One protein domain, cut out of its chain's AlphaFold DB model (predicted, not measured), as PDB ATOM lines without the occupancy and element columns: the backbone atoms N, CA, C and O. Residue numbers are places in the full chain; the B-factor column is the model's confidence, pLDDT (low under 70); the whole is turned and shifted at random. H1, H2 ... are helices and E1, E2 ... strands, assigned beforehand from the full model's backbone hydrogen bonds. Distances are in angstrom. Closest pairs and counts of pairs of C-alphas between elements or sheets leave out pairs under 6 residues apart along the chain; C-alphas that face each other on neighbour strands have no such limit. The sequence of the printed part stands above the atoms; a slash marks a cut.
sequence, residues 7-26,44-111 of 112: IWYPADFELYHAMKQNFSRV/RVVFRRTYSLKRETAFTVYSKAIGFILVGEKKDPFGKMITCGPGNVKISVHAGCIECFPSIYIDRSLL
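This is residues 7 to 26 and 44 to 111 of the 112 residues of an uncharacterized protein of Faecalicatena contorta (UniProt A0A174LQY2). A small sandwich of two strongly twisted sheets, E1 E6 E3 E4 and E5 E2 E7, lies with its strands nearly aligned along the long axis. Helix H1 stretches the outline at one end, where residues 18 to 26 stick out beyond the sandwich. The printed part has 88 residues, with one named helix and seven named strands in the order H1 E1 E2 E3 E4 E5 E6 E7; both sheets are antiparallel throughout, and the class is mostly strand. The whole is loose, with a radius of gyration of the C-alphas of 15.6 A, and a rod of 56 by 20 by 19 A.

The larger sheet runs E1, residues 44 to 53, E6, residues 87 to 96, E3, residues 66 to 71, and E4, residues 74 to 76. It is strongly twisted, but only just: its C-alphas lie up to 4.3 A off the best plane. E1 and E6 are antiparallel at 166 degrees, with N 45 and O 95 2.9 A apart. E6 and E3 are antiparallel at 169 degrees, with N 70 and O 92 2.8 A apart. E3 and E4 form a hairpin, with N 69 and O 76 2.8 A apart. The smaller sheet runs E5, residues 81 to 84, E2, residues 57 to 62, and E7, residues 103 to 110. E5 and E2 are antiparallel at 143 degrees, with N 82 and O 59 within hydrogen-bond range at 2.8 A, and E2 and E7 are antiparallel at 148 degrees, with N 62 and O 105 within hydrogen-bond range at 2.8 A. The sheets form a sandwich, two sheets face to face: the facing parts are 9.3 A centre to centre, their planes 6 degrees apart and their strands at 14 degrees. Between the sheets, the closest C-alphas of E2 and E3 are those of Val 61 and Ile 69, 7.5 A apart. H1, residues 12 to 22, is not on either sheet and is apart from E7; each of its O i to N i+4 pairs is within hydrogen-bond range. Before it, residues 7 to 8 pair antiparallel with residues 103 to 104 of E7.

E1 measures 28.2 A from first to last C-alpha, E6 29.1 A, E7 22.3 A and H1 15.1 A. H1 begins at C-alpha 12, (269.232, 241.365, 194.935). E1 begins at C-alpha 44, (273.585, 241.343, 184.958), and E7 ends at C-alpha 110, (288.537, 264.962, 193.625).

The C-alphas of Val 26 and Pro 86 are the farthest apart, 56.6 A. Residues 27 to 43 are not printed, and C-alphas 26 and 44 are 31.4 A apart across this cut. Of the links printed whole, E6 to E7 is short and the others are tight. The mean pLDDT of the printed part is 93.8; residues 109 to 111 are under 70.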
ATOM      1  N   ILE A   7     276.005 250.132 195.962       96.50
ATOM      2  CA  ILE A   7     274.652 250.032 195.415       96.50
ATOM      3  C   ILE A   7     274.528 248.793 194.532       96.50
ATOM      4  O   ILE A   7     275.496 248.353 193.911       96.50
ATOM      5  N   TRP A   8     273.322 248.244 194.475       97.94
ATOM      6  CA  TRP A   8     272.943 247.048 193.722       97.94
ATOM      7  C   TRP A   8     271.525 247.221 193.166       97.94
ATOM      8  O   TRP A   8     270.877 248.246 193.402       97.94
ATOM      9  N   TYR A   9     271.044 246.254 192.382       97.69
ATOM     10  CA  TYR A   9     269.642 246.251 191.971       97.69
ATOM     11  C   TYR A   9     268.746 245.949 193.188       97.69
ATOM     12  O   TYR A   9     269.048 244.999 193.908       97.69
ATOM     13  N   PRO A  10     267.659 246.703 193.437       97.56
ATOM     14  CA  PRO A  10     266.818 246.508 194.621       97.56
ATOM     15  C   PRO A  10     266.398 245.045 194.841       97.56
ATOM     16  O   PRO A  10     265.975 244.386 193.894       97.56
ATOM     17  N   ALA A  11     266.476 244.572 196.088       96.69
ATOM     18  CA  ALA A  11     266.214 243.195 196.532       96.69
ATOM     19  C   ALA A  11     267.300 242.147 196.217       96.69
ATOM     20  O   ALA A  11     267.293 241.084 196.834       96.69
ATOM     21  N   ASP A  12     268.248 242.395 195.306       97.31
ATOM     22  CA  ASP A  12     269.232 241.365 194.935       97.31
ATOM     23  C   ASP A  12     270.196 241.016 196.094       97.31
ATOM     24  O   ASP A  12     270.607 239.861 196.227       97.31
ATOM     25  N   PHE A  13     270.518 241.985 196.963       96.88
ATOM     26  CA  PHE A  13     271.290 241.745 198.190       96.88
ATOM     27  C   PHE A  13     270.506 240.854 199.153       96.88
ATOM     28  O   PHE A  13     271.011 239.842 199.641       96.88
ATOM     29  N   GLU A  14     269.254 241.221 199.395       96.38
ATOM     30  CA  GLU A  14     268.348 240.553 200.315       96.38
ATOM     31  C   GLU A  14     268.095 239.108 199.874       96.38
ATOM     32  O   GLU A  14     268.218 238.194 200.686       96.38
ATOM     33  N   LEU A  15     267.839 238.881 198.582       95.81
ATOM     34  CA  LEU A  15     267.641 237.549 198.005       95.81
ATOM     35  C   LEU A  15     268.886 236.672 198.159       95.81
ATOM     36  O   LEU A  15     268.792 235.544 198.642       95.81
ATOM     37  N   TYR A  16     270.064 237.192 197.806       95.56
ATOM     38  CA  TYR A  16     271.314 236.441 197.922       95.56
ATOM     39  C   TYR A  16     271.620 236.036 199.366       95.56
ATOM     40  O   TYR A  16     271.986 234.889 199.638       95.56
ATOM     41  N   HIS A  17     271.458 236.968 200.306       95.69
ATOM     42  CA  HIS A  17     271.728 236.701 201.715       95.69
ATOM     43  C   HIS A  17     270.663 235.801 202.353       95.69
ATOM     44  O   HIS A  17     271.023 234.910 203.123       95.69
ATOM     45  N   ALA A  18     269.392 235.941 201.968       94.31
ATOM     46  CA  ALA A  18     268.336 235.021 202.374       94.31
ATOM     47  C   ALA A  18     268.611 233.596 201.875       94.31
ATOM     48  O   ALA A  18     268.489 232.652 202.649       94.31
ATOM     49  N   MET A  19     269.052 233.420 200.624       93.62
ATOM     50  CA  MET A  19     269.448 232.105 200.103       93.62
ATOM     51  C   MET A  19     270.619 231.506 200.886       93.62
ATOM     52  O   MET A  19     270.559 230.341 201.277       93.62
ATOM     53  N   LYS A  20     271.663 232.299 201.168       93.88
ATOM     54  CA  LYS A  20     272.794 231.848 201.994       93.88
ATOM     55  C   LYS A  20     272.342 231.354 203.364       93.88
ATOM     56  O   LYS A  20     272.795 230.306 203.807       93.88
ATOM     57  N   GLN A  21     271.444 232.089 204.013       94.12
ATOM     58  CA  GLN A  21     270.892 231.694 205.303       94.12
ATOM     59  C   GLN A  21     270.025 230.433 205.179       94.12
ATOM     60  O   GLN A  21     270.235 229.469 205.914       94.12
ATOM     61  N   ASN A  22     269.104 230.398 204.217       93.94
ATOM     62  CA  ASN A  22     268.183 229.284 203.992       93.94
ATOM     63  C   ASN A  22     268.898 227.961 203.675       93.94
ATOM     64  O   ASN A  22     268.388 226.900 204.024       93.94
ATOM     65  N   PHE A  23     270.070 228.004 203.036       93.19
ATOM     66  CA  PHE A  23     270.865 226.814 202.700       93.19
ATOM     67  C   PHE A  23     271.972 226.505 203.716       93.19
ATOM     68  O   PHE A  23     272.750 225.577 203.512       93.19
ATOM     69  N   SER A  24     272.035 227.249 204.824       94.81
ATOM     70  CA  SER A  24     273.007 227.016 205.902       94.81
ATOM     71  C   SER A  24     272.522 226.047 206.986       94.81
ATOM     72  O   SER A  24     273.294 225.697 207.877       94.81
ATOM     73  N   ARG A  25     271.255 225.601 206.943       95.56
ATOM     74  CA  ARG A  25     270.700 224.698 207.960       95.56
ATOM     75  C   ARG A  25     271.383 223.333 207.896       95.56
ATOM     76  O   ARG A  25     271.426 222.695 206.846       95.56
ATOM     77  N   VAL A  26     271.830 222.861 209.057       96.88
ATOM     78  CA  VAL A  26     272.400 221.525 209.250       96.88
ATOM     79  C   VAL A  26     271.632 220.808 210.353       96.88
ATOM     80  O   VAL A  26     271.360 221.382 211.404       96.88
ATOM     81  N   ARG A  44     273.136 240.207 185.773       97.81
ATOM     82  CA  ARG A  44     273.585 241.343 184.958       97.81
ATOM     83  C   ARG A  44     272.724 242.574 185.210       97.81
ATOM     84  O   ARG A  44     271.513 242.543 185.001       97.81
ATOM     85  N   VAL A  45     273.365 243.682 185.568       98.12
ATOM     86  CA  VAL A  45     272.716 244.966 185.867       98.12
ATOM     87  C   VAL A  45     273.428 246.090 185.117       98.12
ATOM     88  O   VAL A  45     274.644 246.057 184.916       98.12
ATOM     89  N   VAL A  46     272.666 247.100 184.688       98.38
ATOM     90  CA  VAL A  46     273.230 248.344 184.150       98.38
ATOM     91  C   VAL A  46     272.726 249.530 184.963       98.38
ATOM     92  O   VAL A  46     271.549 249.882 184.885       98.38
ATOM     93  N   PHE A  47     273.627 250.169 185.704       97.75
ATOM     94  CA  PHE A  47     273.340 251.380 186.473       97.75
ATOM     95  C   PHE A  47     273.476 252.591 185.556       97.75
ATOM     96  O   PHE A  47     274.470 252.704 184.842       97.75
ATOM     97  N   ARG A  48     272.499 253.501 185.549       96.69
ATOM     98  CA  ARG A  48     272.531 254.689 184.683       96.69
ATOM     99  C   ARG A  48     272.220 255.946 185.466       96.69
ATOM    100  O   ARG A  48     271.278 255.965 186.254       96.69
ATOM    101  N   ARG A  49     272.981 257.007 185.206       94.44
ATOM    102  CA  ARG A  49     272.675 258.345 185.708       94.44
ATOM    103  C   ARG A  49     273.195 259.416 184.764       94.44
ATOM    104  O   ARG A  49     274.308 259.316 184.255       94.44
ATOM    105  N   THR A  50     272.384 260.447 184.573       94.56
ATOM    106  CA  THR A  50     272.780 261.672 183.879       94.56
ATOM    107  C   THR A  50     273.082 262.749 184.915       94.56
ATOM    108  O   THR A  50     272.330 262.915 185.878       94.56
ATOM    109  N   TYR A  51     274.186 263.463 184.726       91.75
ATOM    110  CA  TYR A  51     274.610 264.579 185.563       91.75
ATOM    111  C   TYR A  51     274.734 265.846 184.724       91.75
ATOM    112  O   TYR A  51     275.195 265.784 183.589       91.75
ATOM    113  N   SER A  52     274.371 266.989 185.304       94.50
ATOM    114  CA  SER A  52     274.718 268.304 184.766       94.50
ATOM    115  C   SER A  52     275.917 268.836 185.554       94.50
ATOM    116  O   SER A  52     275.783 269.241 186.712       94.50
ATOM    117  N   LEU A  53     277.113 268.716 184.977       92.38
ATOM    118  CA  LEU A  53     278.376 269.078 185.618       92.38
ATOM    119  C   LEU A  53     278.695 270.550 185.351       92.38
ATOM    120  O   LEU A  53     278.777 270.974 184.203       92.38
ATOM    121  N   LYS A  54     278.910 271.333 186.414       93.69
ATOM    122  CA  LYS A  54     279.309 272.751 186.302       93.69
ATOM    123  C   LYS A  54     280.811 272.945 186.083       93.69
ATOM    124  O   LYS A  54     281.226 273.986 185.595       93.69
ATOM    125  N   ARG A  55     281.615 271.962 186.486       92.25
ATOM    126  CA  ARG A  55     283.079 271.952 186.389       92.25
ATOM    127  C   ARG A  55     283.562 270.547 186.074       92.25
ATOM    128  O   ARG A  55     282.810 269.586 186.266       92.25
ATOM    129  N   GLU A  56     284.814 270.449 185.650       93.62
ATOM    130  CA  GLU A  56     285.478 269.162 185.520       93.62
ATOM    131  C   GLU A  56     285.384 268.376 186.835       93.62
ATOM    132  O   GLU A  56     285.540 268.927 187.927       93.62
ATOM    133  N   THR A  57     285.024 267.101 186.734       92.12
ATOM    134  CA  THR A  57     284.835 266.214 187.880       92.12
ATOM    135  C   THR A  57     285.468 264.867 187.576       92.12
ATOM    136  O   THR A  57     285.234 264.303 186.506       92.12
ATOM    137  N   ALA A  58     286.222 264.337 188.536       93.81
ATOM    138  CA  ALA A  58     286.784 262.998 188.466       93.81
ATOM    139  C   ALA A  58     286.070 262.037 189.426       93.81
ATOM    140  O   ALA A  58     285.639 262.418 190.521       93.81
ATOM    141  N   PHE A  59     285.932 260.782 189.010       93.69
ATOM    142  CA  PHE A  59     285.383 259.707 189.829       93.69
ATOM    143  C   PHE A  59     285.993 258.361 189.439       93.69
ATOM    144  O   PHE A  59     286.477 258.182 188.323       93.69
ATOM    145  N   THR A  60     285.909 257.397 190.348       95.81
ATOM    146  CA  THR A  60     286.317 256.013 190.114       95.81
ATOM    147  C   THR A  60     285.164 255.093 190.483       95.81
ATOM    148  O   THR A  60     284.495 255.294 191.497       95.81
ATOM    149  N   VAL A  61     284.910 254.078 189.658       96.56
ATOM    150  CA  VAL A  61     283.903 253.053 189.954       96.56
ATOM    151  C   VAL A  61     284.600 251.745 190.280       96.56
ATOM    152  O   VAL A  61     285.387 251.239 189.479       96.56
ATOM    153  N   TYR A  62     284.273 251.185 191.436       97.50
ATOM    154  CA  TYR A  62     284.768 249.904 191.913       97.50
ATOM    155  C   TYR A  62     283.654 248.861 191.875       97.50
ATOM    156  O   TYR A  62     282.496 249.150 192.182       97.50
ATOM    157  N   SER A  63     284.008 247.635 191.508       97.38
ATOM    158  CA  SER A  63     283.122 246.477 191.551       97.38
ATOM    159  C   SER A  63     283.948 245.197 191.626       97.38
ATOM    160  O   SER A  63     285.078 245.167 191.146       97.38
ATOM    161  N   LYS A  64     283.374 244.139 192.208       95.62
ATOM    162  CA  LYS A  64     283.891 242.764 192.085       95.62
ATOM    163  C   LYS A  64     283.319 242.031 190.863       95.62
ATOM    164  O   LYS A  64     283.739 240.921 190.565       95.62
ATOM    165  N   ALA A  65     282.342 242.629 190.183       97.12
ATOM    166  CA  ALA A  65     281.735 242.088 188.978       97.12
ATOM    167  C   ALA A  65     282.651 242.282 187.757       97.12
ATOM    168  O   ALA A  65     283.484 243.190 187.728       97.12
ATOM    169  N   ILE A  66     282.433 241.489 186.707       97.94
ATOM    170  CA  ILE A  66     282.995 241.782 185.383       97.94
ATOM    171  C   ILE A  66     282.185 242.902 184.726       97.94
ATOM    172  O   ILE A  66     280.961 242.965 184.879       97.94
ATOM    173  N   GLY A  67     282.838 243.810 184.003       98.12
ATOM    174  CA  GLY A  67     282.125 244.958 183.456       98.12
ATOM    175  C   GLY A  67     282.985 246.142 183.042       98.12
ATOM    176  O   GLY A  67     284.207 246.047 182.952       98.12
ATOM    177  N   PHE A  68     282.310 247.255 182.762       98.56
ATOM    178  CA  PHE A  68     282.924 248.511 182.335       98.56
ATOM    179  C   PHE A  68     282.028 249.717 182.649       98.56
ATOM    180  O   PHE A  68     280.804 249.602 182.793       98.56
ATOM    181  N   ILE A  69     282.647 250.893 182.704       98.44
ATOM    182  CA  ILE A  69     281.985 252.195 182.734       98.44
ATOM    183  C   ILE A  69     281.915 252.724 181.301       98.44
ATOM    184  O   ILE A  69     282.882 252.624 180.553       98.44
ATOM    185  N   LEU A  70     280.775 253.291 180.924       98.31
ATOM    186  CA  LEU A  70     280.537 253.964 179.655       98.31
ATOM    187  C   LEU A  70     280.170 255.425 179.926       98.31
ATOM    188  O   LEU A  70     279.164 255.700 180.590       98.31
ATOM    189  N   VAL A  71     280.966 256.347 179.389       96.19
ATOM    190  CA  VAL A  71     280.698 257.790 179.402       96.19
ATOM    191  C   VAL A  71     280.698 258.292 177.963       96.19
ATOM    192  O   VAL A  71     281.727 258.260 177.291       96.19
ATOM    193  N   GLY A  72     279.533 258.718 177.469       90.00
ATOM    194  CA  GLY A  72     279.348 258.936 176.031       90.00
ATOM    195  C   GLY A  72     279.597 257.634 175.262       90.00
ATOM    196  O   GLY A  72     278.890 256.652 175.480       90.00
ATOM    197  N   GLU A  73     280.625 257.617 174.416       91.31
ATOM    198  CA  GLU A  73     281.055 256.439 173.641       91.31
ATOM    199  C   GLU A  73     282.282 255.730 174.240       91.31
ATOM    200  O   GLU A  73     282.628 254.615 173.840       91.31
ATOM    201  N   LYS A  74     282.940 256.346 175.228       96.69
ATOM    202  CA  LYS A  74     284.188 255.839 175.800       96.69
ATOM    203  C   LYS A  74     283.917 254.790 176.873       96.69
ATOM    204  O   LYS A  74     283.166 255.042 177.818       96.69
ATOM    205  N   LYS A  75     284.573 253.635 176.741       98.25
ATOM    206  CA  LYS A  75     284.557 252.551 177.728       98.25
ATOM    207  C   LYS A  75     285.837 252.559 178.552       98.25
ATOM    208  O   LYS A  75     286.929 252.580 177.989       98.25
ATOM    209  N   ASP A  76     285.696 252.466 179.864       98.38
ATOM    210  CA  ASP A  76     286.805 252.375 180.811       98.38
ATOM    211  C   ASP A  76     286.571 251.208 181.797       98.38
ATOM    212  O   ASP A  76     285.421 250.914 182.142       98.38
ATOM    213  N   PRO A  77     287.630 250.504 182.238       98.25
ATOM    214  CA  PRO A  77     287.511 249.406 183.194       98.25
ATOM    215  C   PRO A  77     287.222 249.909 184.616       98.25
ATOM    216  O   PRO A  77     287.482 251.067 184.953       98.25
ATOM    217  N   PHE A  78     286.734 249.014 185.479       97.88
ATOM    218  CA  PHE A  78     286.622 249.286 186.915       97.88
ATOM    219  C   PHE A  78     287.981 249.617 187.544       97.88
ATOM    220  O   PHE A  78     289.019 249.121 187.113       97.88
ATOM    221  N   GLY A  79     287.972 250.472 188.568       96.62
ATOM    222  CA  GLY A  79     289.172 250.931 189.274       96.62
ATOM    223  C   GLY A  79     289.962 252.034 188.561       96.62
ATOM    224  O   GLY A  79     290.852 252.621 189.172       96.62
ATOM    225  N   LYS A  80     289.629 252.371 187.307       96.25
ATOM    226  CA  LYS A  80     290.240 253.499 186.595       96.25
ATOM    227  C   LYS A  80     289.559 254.817 186.964       96.25
ATOM    228  O   LYS A  80     288.331 254.905 186.966       96.25
ATOM    229  N   MET A  81     290.365 255.847 187.220       95.75
ATOM    230  CA  MET A  81     289.878 257.214 187.396       95.75
ATOM    231  C   MET A  81     289.384 257.775 186.058       95.75
ATOM    232  O   MET A  81     290.098 257.751 185.053       95.75
ATOM    233  N   ILE A  82     288.152 258.272 186.056       95.06
ATOM    234  CA  ILE A  82     287.473 258.847 184.897       95.06
ATOM    235  C   ILE A  82     287.259 260.331 185.162       95.06
ATOM    236  O   ILE A  82     286.683 260.702 186.184       95.06
ATOM    237  N   THR A  83     287.678 261.163 184.215       94.38
ATOM    238  CA  THR A  83     287.484 262.615 184.247       94.38
ATOM    239  C   THR A  83     286.408 263.013 183.246       94.38
ATOM    240  O   THR A  83     286.385 262.527 182.114       94.38
ATOM    241  N   CYS A  84     285.495 263.884 183.662       93.31
ATOM    242  CA  CYS A  84     284.431 264.424 182.825       93.31
ATOM    243  C   CYS A  84     284.441 265.947 182.898       93.31
ATOM    244  O   CYS A  84     284.367 266.501 183.994       93.31
ATOM    245  N   GLY A  85     284.485 266.608 181.740       92.12
ATOM    246  CA  GLY A  85     284.339 268.058 181.639       92.12
ATOM    247  C   GLY A  85     282.924 268.548 181.995       92.12
ATOM    248  O   GLY A  85     282.016 267.737 182.214       92.12
ATOM    249  N   PRO A  86     282.716 269.874 182.063       94.19
ATOM    250  CA  PRO A  86     281.398 270.455 182.305       94.19
ATOM    251  C   PRO A  86     280.404 270.109 181.184       94.19
ATOM    252  O   PRO A  86     280.784 269.924 180.029       94.19
ATOM    253  N   GLY A  87     279.118 270.048 181.527       94.31
ATOM    254  CA  GLY A  87     278.028 269.733 180.601       94.31
ATOM    255  C   GLY A  87     277.143 268.574 181.061       94.31
ATOM    256  O   GLY A  87     277.212 268.114 182.203       94.31
ATOM    257  N   ASN A  88     276.273 268.112 180.160       94.94
ATOM    258  CA  ASN A  88     275.373 266.992 180.421       94.94
ATOM    259  C   ASN A  88     276.080 265.668 180.127       94.94
ATOM    260  O   ASN A  88     276.290 265.302 178.974       94.94
ATOM    261  N   VAL A  89     276.426 264.936 181.183       94.44
ATOM    262  CA  VAL A  89     277.198 263.698 181.098       94.44
ATOM    263  C   VAL A  89     276.322 262.519 181.495       94.44
ATOM    264  O   VAL A  89     275.841 262.432 182.628       94.44
ATOM    265  N   LYS A  90     276.120 261.588 180.559       96.06
ATOM    266  CA  LYS A  90     275.445 260.309 180.804       96.06
ATOM    267  C   LYS A  90     276.481 259.245 181.136       96.06
ATOM    268  O   LYS A  90     277.332 258.928 180.309       96.06
ATOM    269  N   ILE A  91     276.359 258.669 182.325       96.12
ATOM    270  CA  ILE A  91     277.220 257.594 182.813       96.12
ATOM    271  C   ILE A  91     276.385 256.319 182.881       96.12
ATOM    272  O   ILE A  91     275.289 256.313 183.452       96.12
ATOM    273  N   SER A  92     276.895 255.238 182.293       98.06
ATOM    274  CA  SER A  92     276.333 253.892 182.428       98.06
ATOM    275  C   SER A  92     277.398 252.941 182.956       98.06
ATOM    276  O   SER A  92     278.515 252.932 182.458       98.06
ATOM    277  N   VAL A  93     277.060 252.125 183.946       98.38
ATOM    278  CA  VAL A  93     277.956 251.109 184.497       98.38
ATOM    279  C   VAL A  93     277.356 249.742 184.224       98.38
ATOM    280  O   VAL A  93     276.288 249.423 184.741       98.38
ATOM    281  N   HIS A  94     278.028 248.956 183.390       98.62
ATOM    282  CA  HIS A  94     277.618 247.606 183.024       98.62
ATOM    283  C   HIS A  94     278.349 246.620 183.925       98.62
ATOM    284  O   HIS A  94     279.575 246.597 183.903       98.62
ATOM    285  N   ALA A  95     277.614 245.825 184.700       98.50
ATOM    286  CA  ALA A  95     278.186 244.878 185.649       98.50
ATOM    287  C   ALA A  95     277.483 243.516 185.551       98.50
ATOM    288  O   ALA A  95     276.252 243.444 185.510       98.50
ATOM    289  N   GLY A  96     278.266 242.439 185.518       98.19
ATOM    290  CA  GLY A  96     277.790 241.059 185.523       98.19
ATOM    291  C   GLY A  96     278.549 240.202 186.532       98.19
ATOM    292  O   GLY A  96     279.766 240.313 186.657       98.19
ATOM    293  N   CYS A  97     277.836 239.359 187.270       96.62
ATOM    294  CA  CYS A  97     278.410 238.449 188.252       96.62
ATOM    295  C   CYS A  97     277.490 237.232 188.421       96.62
ATOM    296  O   CYS A  97     276.270 237.380 188.453       96.62
ATOM    297  N   ILE A  98     278.080 236.035 188.470       93.75
ATOM    298  CA  ILE A  98     277.347 234.765 188.616       93.75
ATOM    299  C   ILE A  98     277.420 234.262 190.063       93.75
ATOM    300  O   ILE A  98     276.452 233.701 190.564       93.75
ATOM    301  N   GLU A  99     278.541 234.486 190.752       92.94
ATOM    302  CA  GLU A  99     278.765 234.013 192.128       92.94
ATOM    303  C   GLU A  99     278.004 234.835 193.185       92.94
ATOM    304  O   GLU A  99     277.726 234.358 194.291       92.94
ATOM    305  N   CYS A 100     277.675 236.085 192.858       93.19
ATOM    306  CA  CYS A 100     276.866 236.986 193.671       93.19
ATOM    307  C   CYS A 100     276.169 238.035 192.790       93.19
ATOM    308  O   CYS A 100     276.315 238.043 191.568       93.19
ATOM    309  N   PHE A 101     275.404 238.934 193.408       96.12
ATOM    310  CA  PHE A 101     274.730 240.021 192.702       96.12
ATOM    311  C   PHE A 101     275.714 241.133 192.284       96.12
ATOM    312  O   PHE A 101     276.611 241.502 193.053       96.12
ATOM    313  N   PRO A 102     275.550 241.737 191.089       97.94
ATOM    314  CA  PRO A 102     276.328 242.899 190.689       97.94
ATOM    315  C   PRO A 102     276.101 244.079 191.640       97.94
ATOM    316  O   PRO A 102     274.981 244.560 191.820       97.94
ATOM    317  N   SER A 103     277.192 244.588 192.205       97.88
ATOM    318  CA  SER A 103     277.201 245.789 193.038       97.88
ATOM    319  C   SER A 103     278.341 246.715 192.634       97.88
ATOM    320  O   SER A 103     279.382 246.266 192.147       97.88
ATOM    321  N   ILE A 104     278.140 248.019 192.801       97.56
ATOM    322  CA  ILE A 104     279.136 249.036 192.463       97.56
ATOM    323  C   ILE A 104     279.308 250.024 193.609       97.56
ATOM    324  O   ILE A 104     278.356 250.336 194.324       97.56
ATOM    325  N   TYR A 105     280.517 250.550 193.741       96.25
ATOM    326  CA  TYR A 105     280.850 251.660 194.623       96.25
ATOM    327  C   TYR A 105     281.447 252.783 193.785       96.25
ATOM    328  O   TYR A 105     282.319 252.544 192.951       96.25
ATOM    329  N   ILE A 106     280.954 254.003 193.977       93.06
ATOM    330  CA  ILE A 106     281.418 255.175 193.233       93.06
ATOM    331  C   ILE A 106     282.154 256.076 194.209       93.06
ATOM    332  O   ILE A 106     281.531 256.704 195.068       93.06
ATOM    333  N   ASP A 107     283.467 256.152 194.038       90.12
ATOM    334  CA  ASP A 107     284.305 257.089 194.760       90.12
ATOM    335  C   ASP A 107     284.463 258.382 193.960       90.12
ATOM    336  O   ASP A 107     284.660 258.366 192.742       90.12
ATOM    337  N   ARG A 108     284.387 259.521 194.642       77.19
ATOM    338  CA  ARG A 108     284.675 260.825 194.041       77.19
ATOM    339  C   ARG A 108     286.013 261.286 194.589       77.19
ATOM    340  O   ARG A 108     286.029 261.990 195.595       77.19
ATOM    341  N   SER A 109     287.109 260.904 193.934       58.16
ATOM    342  CA  SER A 109     288.438 261.183 194.487       58.16
ATOM    343  C   SER A 109     288.799 262.675 194.506       58.16
ATOM    344  O   SER A 109     289.643 263.064 195.303       58.16
ATOM    345  N   LEU A 110     288.153 263.545 193.713       45.66
ATOM    346  CA  LEU A 110     288.537 264.962 193.625       45.66
ATOM    347  C   LEU A 110     287.324 265.903 193.539       45.66
ATOM    348  O   LEU A 110     286.803 266.214 192.470       45.66
ATOM    349  N   LEU A 111     286.886 266.377 194.705       37.12
ATOM    350  CA  LEU A 111     286.237 267.679 194.877       37.12
ATOM    351  C   LEU A 111     286.825 268.318 196.144       37.12
ATOM    352  O   LEU A 111     286.147 268.358 197.175       37.12
TER     353      LEU A 111